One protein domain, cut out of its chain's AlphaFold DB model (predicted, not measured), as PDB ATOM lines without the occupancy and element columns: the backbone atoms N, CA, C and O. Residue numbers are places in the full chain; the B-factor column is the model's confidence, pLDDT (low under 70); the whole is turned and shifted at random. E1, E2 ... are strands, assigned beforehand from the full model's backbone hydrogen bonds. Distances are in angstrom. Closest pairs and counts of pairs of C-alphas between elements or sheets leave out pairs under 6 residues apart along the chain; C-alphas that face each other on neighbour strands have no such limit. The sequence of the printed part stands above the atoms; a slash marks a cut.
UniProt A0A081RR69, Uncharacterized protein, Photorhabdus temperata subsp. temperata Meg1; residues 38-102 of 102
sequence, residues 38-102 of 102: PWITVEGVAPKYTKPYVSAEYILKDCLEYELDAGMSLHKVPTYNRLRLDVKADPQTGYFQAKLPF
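What this domain is: This is residues 38 to 102 of the 102 residues of an uncharacterized protein of Photorhabdus temperata subsp. temperata Meg1 (UniProt A0A081RR69). A long, narrow hairpin of two strands, E2 and E3, makes most of the length, and a shorter two-stranded ribbon, E1 and E4, meets it near its open end, so that the two ribbons spread as a lopsided V. The links E1 to E2 and E3 to E4 lie where the ribbons come together, and contacts between the ribbons are few. The printed part has 65 residues, with four named strands in the order E1, E2, E3, E4 and no named helix: the class is all strand. There are two sheets of two strands, E2 - E3 and E1 - E4, both antiparallel. The whole is extended, with a radius of gyration of the C-alphas of 17.8 A and spans of 57 by 26 by 11 A.

How they stand to each other: Start with the hairpin of E2, residues 53 to 68, and E3, residues 74 to 86, antiparallel at 164 degrees between their directions. Look at N 56 and O 83, 2.9 A apart, and N 77 and O 65, 2.8 A apart, both within hydrogen-bond range. E2 bends by 84 degrees at residue 62; on either side of the bend, C-alphas 60 and 79 face each other at 5.9 A and C-alphas 64 and 78 at 4.9 A. Next find E1, residues 39 to 45, and E4, residues 95 to 101, antiparallel at 159 degrees, with N 42 and O 98 within hydrogen-bond range at 2.8 A. Between the ribbons, the closest C-alphas of E2 and E4 are those of Ala 56 and Leu 100, 7.8 A apart. Those of E1 and E2 are Val 42 and Val 54, 8.0 A apart, and those of E3 and E4 are Leu 85 and Leu 100, 8.0 A apart. E1 and E3 are apart.

Where its parts are: Find C-alpha 53 at (-19.730, -8.575, -30.013); from there E2, the longest strand with 16 residues, runs to C-alpha 68 at (9.078, 3.774, -43.363), 34.1 A away. E3 returns over 37.1 A, from Leu 74 to Asp 86. E1 begins at C-alpha 39, (-25.953, 4.228, -39.191), and ends 19.8 A away at Val 45. E4 runs 20.4 A from Tyr 95 to Pro 101, at (-21.651, 4.675, -36.562).

The domain as a whole: The two C-alphas farthest apart are those of Gly 71 and Gln 92, 57.2 A, while those of Pro 38 and Phe 102, the first and last printed, are 5.4 A apart. The printed part has no cut. The link E2 to E3 is tight, the other two are short, and no link is long. The mean pLDDT of the printed part is 81.1; it is under 70 at residue 38, residues 60 to 65, residue 79 and residue 102, the chain's last residue.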
ATOM      1  N   PRO A  38     -24.137   7.916 -41.656       66.19
ATOM      2  CA  PRO A  38     -25.069   6.815 -41.875       66.19
ATOM      3  C   PRO A  38     -24.889   5.732 -40.802       66.19
ATOM      4  O   PRO A  38     -23.791   5.265 -40.533       66.19
ATOM      5  N   TRP A  39     -25.988   5.304 -40.181       77.00
ATOM      6  CA  TRP A  39     -25.953   4.228 -39.191       77.00
ATOM      7  C   TRP A  39     -26.173   2.886 -39.875       77.00
ATOM      8  O   TRP A  39     -27.143   2.723 -40.616       77.00
ATOM      9  N   ILE A  40     -25.324   1.907 -39.572       81.31
ATOM     10  CA  ILE A  40     -25.559   0.521 -39.977       81.31
ATOM     11  C   ILE A  40     -26.222  -0.209 -38.818       81.31
ATOM     12  O   ILE A  40     -25.686  -0.259 -37.709       81.31
ATOM     13  N   THR A  41     -27.390  -0.785 -39.080       88.81
ATOM     14  CA  THR A  41     -28.061  -1.677 -38.137       88.81
ATOM     15  C   THR A  41     -27.635  -3.107 -38.432       88.81
ATOM     16  O   THR A  41     -27.813  -3.592 -39.547       88.81
ATOM     17  N   VAL A  42     -27.069  -3.776 -37.435       89.62
ATOM     18  CA  VAL A  42     -26.685  -5.185 -37.495       89.62
ATOM     19  C   VAL A  42     -27.642  -5.974 -36.620       89.62
ATOM     20  O   VAL A  42     -27.762  -5.706 -35.425       89.62
ATOM     21  N   GLU A  43     -28.309  -6.947 -37.227       93.19
ATOM     22  CA  GLU A  43     -29.222  -7.869 -36.560       93.19
ATOM     23  C   GLU A  43     -28.664  -9.283 -36.653       93.19
ATOM     24  O   GLU A  43     -28.059  -9.666 -37.657       93.19
ATOM     25  N   GLY A  44     -28.838 -10.063 -35.593       91.75
ATOM     26  CA  GLY A  44     -28.345 -11.429 -35.557       91.75
ATOM     27  C   GLY A  44     -28.851 -12.202 -34.355       91.75
ATOM     28  O   GLY A  44     -29.559 -11.676 -33.498       91.75
ATOM     29  N   VAL A  45     -28.476 -13.477 -34.295       93.31
ATOM     30  CA  VAL A  45     -28.808 -14.370 -33.184       93.31
ATOM     31  C   VAL A  45     -27.516 -14.939 -32.617       93.31
ATOM     32  O   VAL A  45     -26.725 -15.552 -33.333       93.31
ATOM     33  N   ALA A  46     -27.291 -14.721 -31.326       91.69
ATOM     34  CA  ALA A  46     -26.163 -15.246 -30.583       91.69
ATOM     35  C   ALA A  46     -26.558 -16.524 -29.820       91.69
ATOM     36  O   ALA A  46     -27.671 -16.610 -29.292       91.69
ATOM     37  N   PRO A  47     -25.657 -17.514 -29.703       88.25
ATOM     38  CA  PRO A  47     -25.915 -18.699 -28.897       88.25
ATOM     39  C   PRO A  47     -26.129 -18.349 -27.420       88.25
ATOM     40  O   PRO A  47     -25.525 -17.413 -26.884       88.25
ATOM     41  N   LYS A  48     -26.955 -19.144 -26.733       84.25
ATOM     42  CA  LYS A  48     -27.193 -18.978 -25.294       84.25
ATOM     43  C   LYS A  48     -25.877 -19.071 -24.520       84.25
ATOM     44  O   LYS A  48     -25.005 -19.866 -24.858       84.25
ATOM     45  N   TYR A  49     -25.762 -18.257 -23.470       82.00
ATOM     46  CA  TYR A  49     -24.585 -18.182 -22.591       82.00
ATOM     47  C   TYR A  49     -23.290 -17.702 -23.272       82.00
ATOM     48  O   TYR A  49     -22.198 -17.951 -22.766       82.00
ATOM     49  N   THR A  50     -23.396 -16.977 -24.389       84.62
ATOM     50  CA  THR A  50     -22.250 -16.329 -25.042       84.62
ATOM     51  C   THR A  50     -22.255 -14.817 -24.823       84.62
ATOM     52  O   THR A  50     -23.273 -14.226 -24.459       84.62
ATOM     53  N   LYS A  51     -21.096 -14.181 -25.025       87.12
ATOM     54  CA  LYS A  51     -20.951 -12.720 -25.057       87.12
ATOM     55  C   LYS A  51     -20.737 -12.281 -26.508       87.12
ATOM     56  O   LYS A  51     -19.587 -12.258 -26.953       87.12
ATOM     57  N   PRO A  52     -21.814 -12.013 -27.266       88.44
ATOM     58  CA  PRO A  52     -21.679 -11.549 -28.637       88.44
ATOM     59  C   PRO A  52     -21.073 -10.142 -28.676       88.44
ATOM     60  O   PRO A  52     -21.358  -9.290 -27.832       88.44
ATOM     61  N   TYR A  53     -20.245  -9.897 -29.684       90.00
ATOM     62  CA  TYR A  53     -19.730  -8.575 -30.013       90.00
ATOM     63  C   TYR A  53     -19.842  -8.370 -31.520       90.00
ATOM     64  O   TYR A  53     -19.741  -9.319 -32.296       90.00
ATOM     65  N   VAL A  54     -20.046  -7.124 -31.926       88.75
ATOM     66  CA  VAL A  54     -20.051  -6.716 -33.327       88.75
ATOM     67  C   VAL A  54     -18.827  -5.843 -33.549       88.75
ATOM     68  O   VAL A  54     -18.558  -4.930 -32.766       88.75
ATOM     69  N   SER A  55     -18.065  -6.128 -34.602       85.12
ATOM     70  CA  SER A  55     -16.926  -5.307 -34.999       85.12
ATOM     71  C   SER A  55     -17.064  -4.827 -36.432       85.12
ATOM     72  O   SER A  55     -17.411  -5.616 -37.308       85.12
ATOM     73  N   ALA A  56     -16.731  -3.564 -36.663       82.94
ATOM     74  CA  ALA A  56     -16.546  -3.008 -37.993       82.94
ATOM     75  C   ALA A  56     -15.085  -2.607 -38.157       82.94
ATOM     76  O   ALA A  56     -14.507  -1.965 -37.280       82.94
ATOM     77  N   GLU A  57     -14.499  -2.994 -39.280       81.81
ATOM     78  CA  GLU A  57     -13.182  -2.547 -39.707       81.81
ATOM     79  C   GLU A  57     -13.360  -1.792 -41.015       81.81
ATOM     80  O   GLU A  57     -14.046  -2.267 -41.924       81.81
ATOM     81  N   TYR A  58     -12.794  -0.596 -41.092       74.06
ATOM     82  CA  TYR A  58     -12.867   0.228 -42.286       74.06
ATOM     83  C   TYR A  58     -11.511   0.848 -42.592       74.06
ATOM     84  O   TYR A  58     -10.718   1.168 -41.704       74.06
ATOM     85  N   ILE A  59     -11.270   0.998 -43.891       70.62
ATOM     86  CA  ILE A  59     -10.063   1.592 -44.448       70.62
ATOM     87  C   ILE A  59     -10.408   3.014 -44.851       70.62
ATOM     88  O   ILE A  59     -11.261   3.221 -45.722       70.62
ATOM     89  N   LEU A  60      -9.744   3.995 -44.246       65.69
ATOM     90  CA  LEU A  60      -9.871   5.359 -44.733       65.69
ATOM     91  C   LEU A  60      -9.046   5.497 -46.016       65.69
ATOM     92  O   LEU A  60      -7.832   5.315 -46.002       65.69
ATOM     93  N   LYS A  61      -9.701   5.826 -47.134       62.69
ATOM     94  CA  LYS A  61      -8.991   6.089 -48.397       62.69
ATOM     95  C   LYS A  61      -8.160   7.377 -48.340       62.69
ATOM     96  O   LYS A  61      -7.142   7.461 -49.021       62.69
ATOM     97  N   ASP A  62      -8.578   8.336 -47.510       61.12
ATOM     98  CA  ASP A  62      -7.997   9.683 -47.462       61.12
ATOM     99  C   ASP A  62      -7.033   9.911 -46.278       61.12
ATOM    100  O   ASP A  62      -6.165  10.778 -46.363       61.12
ATOM    101  N   CYS A  63      -7.118   9.117 -45.197       60.81
ATOM    102  CA  CYS A  63      -6.092   9.090 -44.145       60.81
ATOM    103  C   CYS A  63      -5.116   7.962 -44.446       60.81
ATOM    104  O   CYS A  63      -5.312   6.815 -44.049       60.81
ATOM    105  N   LEU A  64      -4.081   8.324 -45.193       66.50
ATOM    106  CA  LEU A  64      -2.930   7.475 -45.412       66.50
ATOM    107  C   LEU A  64      -1.864   7.867 -44.391       66.50
ATOM    108  O   LEU A  64      -1.367   8.997 -44.419       66.50
ATOM    109  N   GLU A  65      -1.536   6.950 -43.490       67.44
ATOM    110  CA  GLU A  65      -0.370   7.086 -42.626       67.44
ATOM    111  C   GLU A  65       0.903   6.875 -43.444       67.44
ATOM    112  O   GLU A  65       0.907   6.198 -44.474       67.44
ATOM    113  N   TYR A  66       1.988   7.512 -43.017       70.44
ATOM    114  CA  TYR A  66       3.288   7.307 -43.636       70.44
ATOM    115  C   TYR A  66       4.053   6.264 -42.837       70.44
ATOM    116  O   TYR A  66       4.312   6.459 -41.651       70.44
ATOM    117  N   GLU A  67       4.445   5.189 -43.507       77.81
ATOM    118  CA  GLU A  67       5.300   4.154 -42.945       77.81
ATOM    119  C   GLU A  67       6.666   4.187 -43.639       77.81
ATOM    120  O   GLU A  67       6.778   4.467 -44.838       77.81
ATOM    121  N   LEU A  68       7.722   3.951 -42.856       81.50
ATOM    122  CA  LEU A  68       9.078   3.774 -43.363       81.50
ATOM    123  C   LEU A  68       9.282   2.298 -43.680       81.50
ATOM    124  O   LEU A  68       9.200   1.458 -42.786       81.50
ATOM    125  N   ASP A  69       9.571   1.987 -44.938       78.44
ATOM    126  CA  ASP A  69       9.976   0.632 -45.291       78.44
ATOM    127  C   ASP A  69      11.411   0.321 -44.814       78.44
ATOM    128  O   ASP A  69      12.172   1.195 -44.387       78.44
ATOM    129  N   ALA A  70      11.807  -0.950 -44.913       81.94
ATOM    130  CA  ALA A  70      13.150  -1.406 -44.544       81.94
ATOM    131  C   ALA A  70      14.281  -0.762 -45.381       81.94
ATOM    132  O   ALA A  70      15.448  -0.847 -45.004       81.94
ATOM    133  N   GLY A  71      13.944  -0.125 -46.506       86.44
ATOM    134  CA  GLY A  71      14.845   0.651 -47.355       86.44
ATOM    135  C   GLY A  71      14.887   2.143 -47.009       86.44
ATOM    136  O   GLY A  71      15.497   2.904 -47.759       86.44
ATOM    137  N   MET A  72      14.272   2.564 -45.895       80.06
ATOM    138  CA  MET A  72      14.147   3.962 -45.458       80.06
ATOM    139  C   MET A  72      13.323   4.838 -46.415       80.06
ATOM    140  O   MET A  72      13.457   6.065 -46.417       80.06
ATOM    141  N   SER A  73      12.461   4.229 -47.231       80.25
ATOM    142  CA  SER A  73      11.551   4.925 -48.132       80.25
ATOM    143  C   SER A  73      10.200   5.169 -47.449       80.25
ATOM    144  O   SER A  73       9.619   4.283 -46.814       80.25
ATOM    145  N   LEU A  74       9.713   6.409 -47.540       79.25
ATOM    146  CA  LEU A  74       8.396   6.804 -47.039       79.25
ATOM    147  C   LEU A  74       7.332   6.401 -48.054       79.25
ATOM    148  O   LEU A  74       7.320   6.910 -49.176       79.25
ATOM    149  N   HIS A  75       6.394   5.558 -47.639       75.94
ATOM    150  CA  HIS A  75       5.230   5.218 -48.445       75.94
ATOM    151  C   HIS A  75       3.941   5.376 -47.643       75.94
ATOM    152  O   HIS A  75       3.928   5.386 -46.414       75.94
ATOM    153  N   LYS A  76       2.848   5.579 -48.376       75.06
ATOM    154  CA  LYS A  76       1.515   5.791 -47.820       75.06
ATOM    155  C   LYS A  76       0.835   4.446 -47.596       75.06
ATOM    156  O   LYS A  76       0.632   3.713 -48.563       75.06
ATOM    157  N   VAL A  77       0.445   4.161 -46.359       74.44
ATOM    158  CA  VAL A  77      -0.310   2.964 -45.984       74.44
ATOM    159  C   VAL A  77      -1.728   3.333 -45.544       74.44
ATOM    160  O   VAL A  77      -1.934   4.378 -44.925       74.44
ATOM    161  N   PRO A  78      -2.738   2.518 -45.891       70.81
ATOM    162  CA  PRO A  78      -4.096   2.725 -45.411       70.81
ATOM    163  C   PRO A  78      -4.163   2.585 -43.890       70.81
ATOM    164  O   PRO A  78      -3.742   1.565 -43.345       70.81
ATOM    165  N   THR A  79      -4.756   3.568 -43.213       68.69
ATOM    166  CA  THR A  79      -5.086   3.437 -41.791       68.69
ATOM    167  C   THR A  79      -6.334   2.571 -41.631       68.69
ATOM    168  O   THR A  79      -7.402   2.873 -42.180       68.69
ATOM    169  N   TYR A  80      -6.201   1.496 -40.855       72.25
ATOM    170  CA  TYR A  80      -7.301   0.610 -40.481       72.25
ATOM    171  C   TYR A  80      -7.881   1.056 -39.147       72.25
ATOM    172  O   TYR A  80      -7.209   1.015 -38.118       72.25
ATOM    173  N   ASN A  81      -9.156   1.429 -39.152       74.56
ATOM    174  CA  ASN A  81      -9.877   1.733 -37.928       74.56
ATOM    175  C   ASN A  81     -10.808   0.578 -37.591       74.56
ATOM    176  O   ASN A  81     -11.598   0.128 -38.425       74.56
ATOM    177  N   ARG A  82     -10.731   0.116 -36.343       76.50
ATOM    178  CA  ARG A  82     -11.571  -0.961 -35.831       76.50
ATOM    179  C   ARG A  82     -12.476  -0.438 -34.732       76.50
ATOM    180  O   ARG A  82     -12.012   0.001 -33.684       76.50
ATOM    181  N   LEU A  83     -13.776  -0.554 -34.951       80.62
ATOM    182  CA  LEU A  83     -14.791  -0.330 -33.938       80.62
ATOM    183  C   LEU A  83     -15.241  -1.682 -33.392       80.62
ATOM    184  O   LEU A  83     -15.575  -2.582 -34.160       80.62
ATOM    185  N   ARG A  84     -15.274  -1.825 -32.067       84.19
ATOM    186  CA  ARG A  84     -15.811  -3.008 -31.391       84.19
ATOM    187  C   ARG A  84     -16.910  -2.583 -30.431       84.19
ATOM    188  O   ARG A  84     -16.683  -1.736 -29.574       84.19
ATOM    189  N   LEU A  85     -18.081  -3.190 -30.578       86.06
ATOM    190  CA  LEU A  85     -19.256  -2.933 -29.762       86.06
ATOM    191  C   LEU A  85     -19.730  -4.242 -29.130       86.06
ATOM    192  O   LEU A  85     -20.077  -5.191 -29.834       86.06
ATOM    193  N   ASP A  86     -19.757  -4.289 -27.803       89.19
ATOM    194  CA  ASP A  86     -20.365  -5.404 -27.082       89.19
ATOM    195  C   ASP A  86     -21.891  -5.298 -27.168       89.19
ATOM    196  O   ASP A  86     -22.468  -4.242 -26.897       89.19
ATOM    197  N   VAL A  87     -22.552  -6.394 -27.546       89.44
ATOM    198  CA  VAL A  87     -24.002  -6.413 -27.767       89.44
ATOM    199  C   VAL A  87     -24.685  -7.323 -26.758       89.44
ATOM    200  O   VAL A  87     -24.163  -8.361 -26.355       89.44
ATOM    201  N   LYS A  88     -25.873  -6.916 -26.311       89.06
ATOM    202  CA  LYS A  88     -26.713  -7.734 -25.436       89.06
ATOM    203  C   LYS A  88     -27.745  -8.446 -26.295       89.06
ATOM    204  O   LYS A  88     -28.569  -7.793 -26.926       89.06
ATOM    205  N   ALA A  89     -27.671  -9.771 -26.309       90.12
ATOM    206  CA  ALA A  89     -28.680 -10.616 -26.921       90.12
ATOM    207  C   ALA A  89     -29.805 -10.926 -25.931       90.12
ATOM    208  O   ALA A  89     -29.574 -11.049 -24.725       90.12
ATOM    209  N   ASP A  90     -31.015 -11.074 -26.453       89.56
ATOM    210  CA  ASP A  90     -32.165 -11.560 -25.712       89.56
ATOM    211  C   ASP A  90     -31.879 -12.980 -25.171       89.56
ATOM    212  O   ASP A  90     -31.444 -13.856 -25.922       89.56
ATOM    213  N   PRO A  91     -32.097 -13.252 -23.874       86.38
ATOM    214  CA  PRO A  91     -31.719 -14.527 -23.266       86.38
ATOM    215  C   PRO A  91     -32.610 -15.708 -23.689       86.38
ATOM    216  O   PRO A  91     -32.196 -16.864 -23.555       86.38
ATOM    217  N   GLN A  92     -33.827 -15.453 -24.178       87.94
ATOM    218  CA  GLN A  92     -34.759 -16.496 -24.610       87.94
ATOM    219  C   GLN A  92     -34.518 -16.885 -26.070       87.94
ATOM    220  O   GLN A  92     -34.417 -18.078 -26.379       87.94
ATOM    221  N   THR A  93     -34.394 -15.883 -26.940       89.69
ATOM    222  CA  THR A  93     -34.328 -16.018 -28.403       89.69
ATOM    223  C   THR A  93     -32.909 -15.920 -28.964       89.69
ATOM    224  O   THR A  93     -32.668 -16.367 -30.080       89.69
ATOM    225  N   GLY A  94     -31.963 -15.360 -28.206       89.50
ATOM    226  CA  GLY A  94     -30.604 -15.071 -28.667       89.50
ATOM    227  C   GLY A  94     -30.516 -13.856 -29.593       89.50
ATOM    228  O   GLY A  94     -29.424 -13.514 -30.039       89.50
ATOM    229  N   TYR A  95     -31.632 -13.196 -29.902       93.19
ATOM    230  CA  TYR A  95     -31.672 -12.100 -30.863       93.19
ATOM    231  C   TYR A  95     -30.978 -10.842 -30.333       93.19
ATOM    232  O   TYR A  95     -31.161 -10.463 -29.178       93.19
ATOM    233  N   PHE A  96     -30.211 -10.162 -31.181       92.69
ATOM    234  CA  PHE A  96     -29.652  -8.847 -30.890       92.69
ATOM    235  C   PHE A  96     -29.791  -7.915 -32.094       92.69
ATOM    236  O   PHE A  96     -29.777  -8.346 -33.246       92.69
ATOM    237  N   GLN A  97     -29.861  -6.620 -31.797       92.81
ATOM    238  CA  GLN A  97     -29.824  -5.540 -32.774       92.81
ATOM    239  C   GLN A  97     -28.859  -4.468 -32.266       92.81
ATOM    240  O   GLN A  97     -28.952  -4.036 -31.115       92.81
ATOM    241  N   ALA A  98     -27.922  -4.044 -33.108       89.44
ATOM    242  CA  ALA A  98     -26.899  -3.069 -32.751       89.44
ATOM    243  C   ALA A  98     -26.723  -2.025 -33.848       89.44
ATOM    244  O   ALA A  98     -26.793  -2.345 -35.032       89.44
ATOM    245  N   LYS A  99     -26.482  -0.773 -33.451       86.00
ATOM    246  CA  LYS A  99     -26.218   0.332 -34.376       86.00
ATOM    247  C   LYS A  99     -24.742   0.680 -34.344       86.00
ATOM    248  O   LYS A  99     -24.201   0.959 -33.276       86.00
ATOM    249  N   LEU A 100     -24.118   0.685 -35.513       80.38
ATOM    250  CA  LEU A 100     -22.735   1.097 -35.696       80.38
ATOM    251  C   LEU A 100     -22.705   2.468 -36.386       80.38
ATOM    252  O   LEU A 100     -23.397   2.637 -37.395       80.38
ATOM    253  N   PRO A 101     -21.937   3.433 -35.857       72.12
ATOM    254  CA  PRO A 101     -21.651   4.675 -36.562       72.12
ATOM    255  C   PRO A 101     -20.727   4.384 -37.755       72.12
ATOM    256  O   PRO A 101     -19.727   3.680 -37.592       72.12
ATOM    257  N   PHE A 102     -21.077   4.913 -38.928       64.88
ATOM    258  CA  PHE A 102     -20.296   4.863 -40.168       64.88
ATOM    259  C   PHE A 102     -20.158   6.262 -40.770       64.88
ATOM    260  O   PHE A 102     -21.072   7.091 -40.553       64.88
TER     261      PHE A 102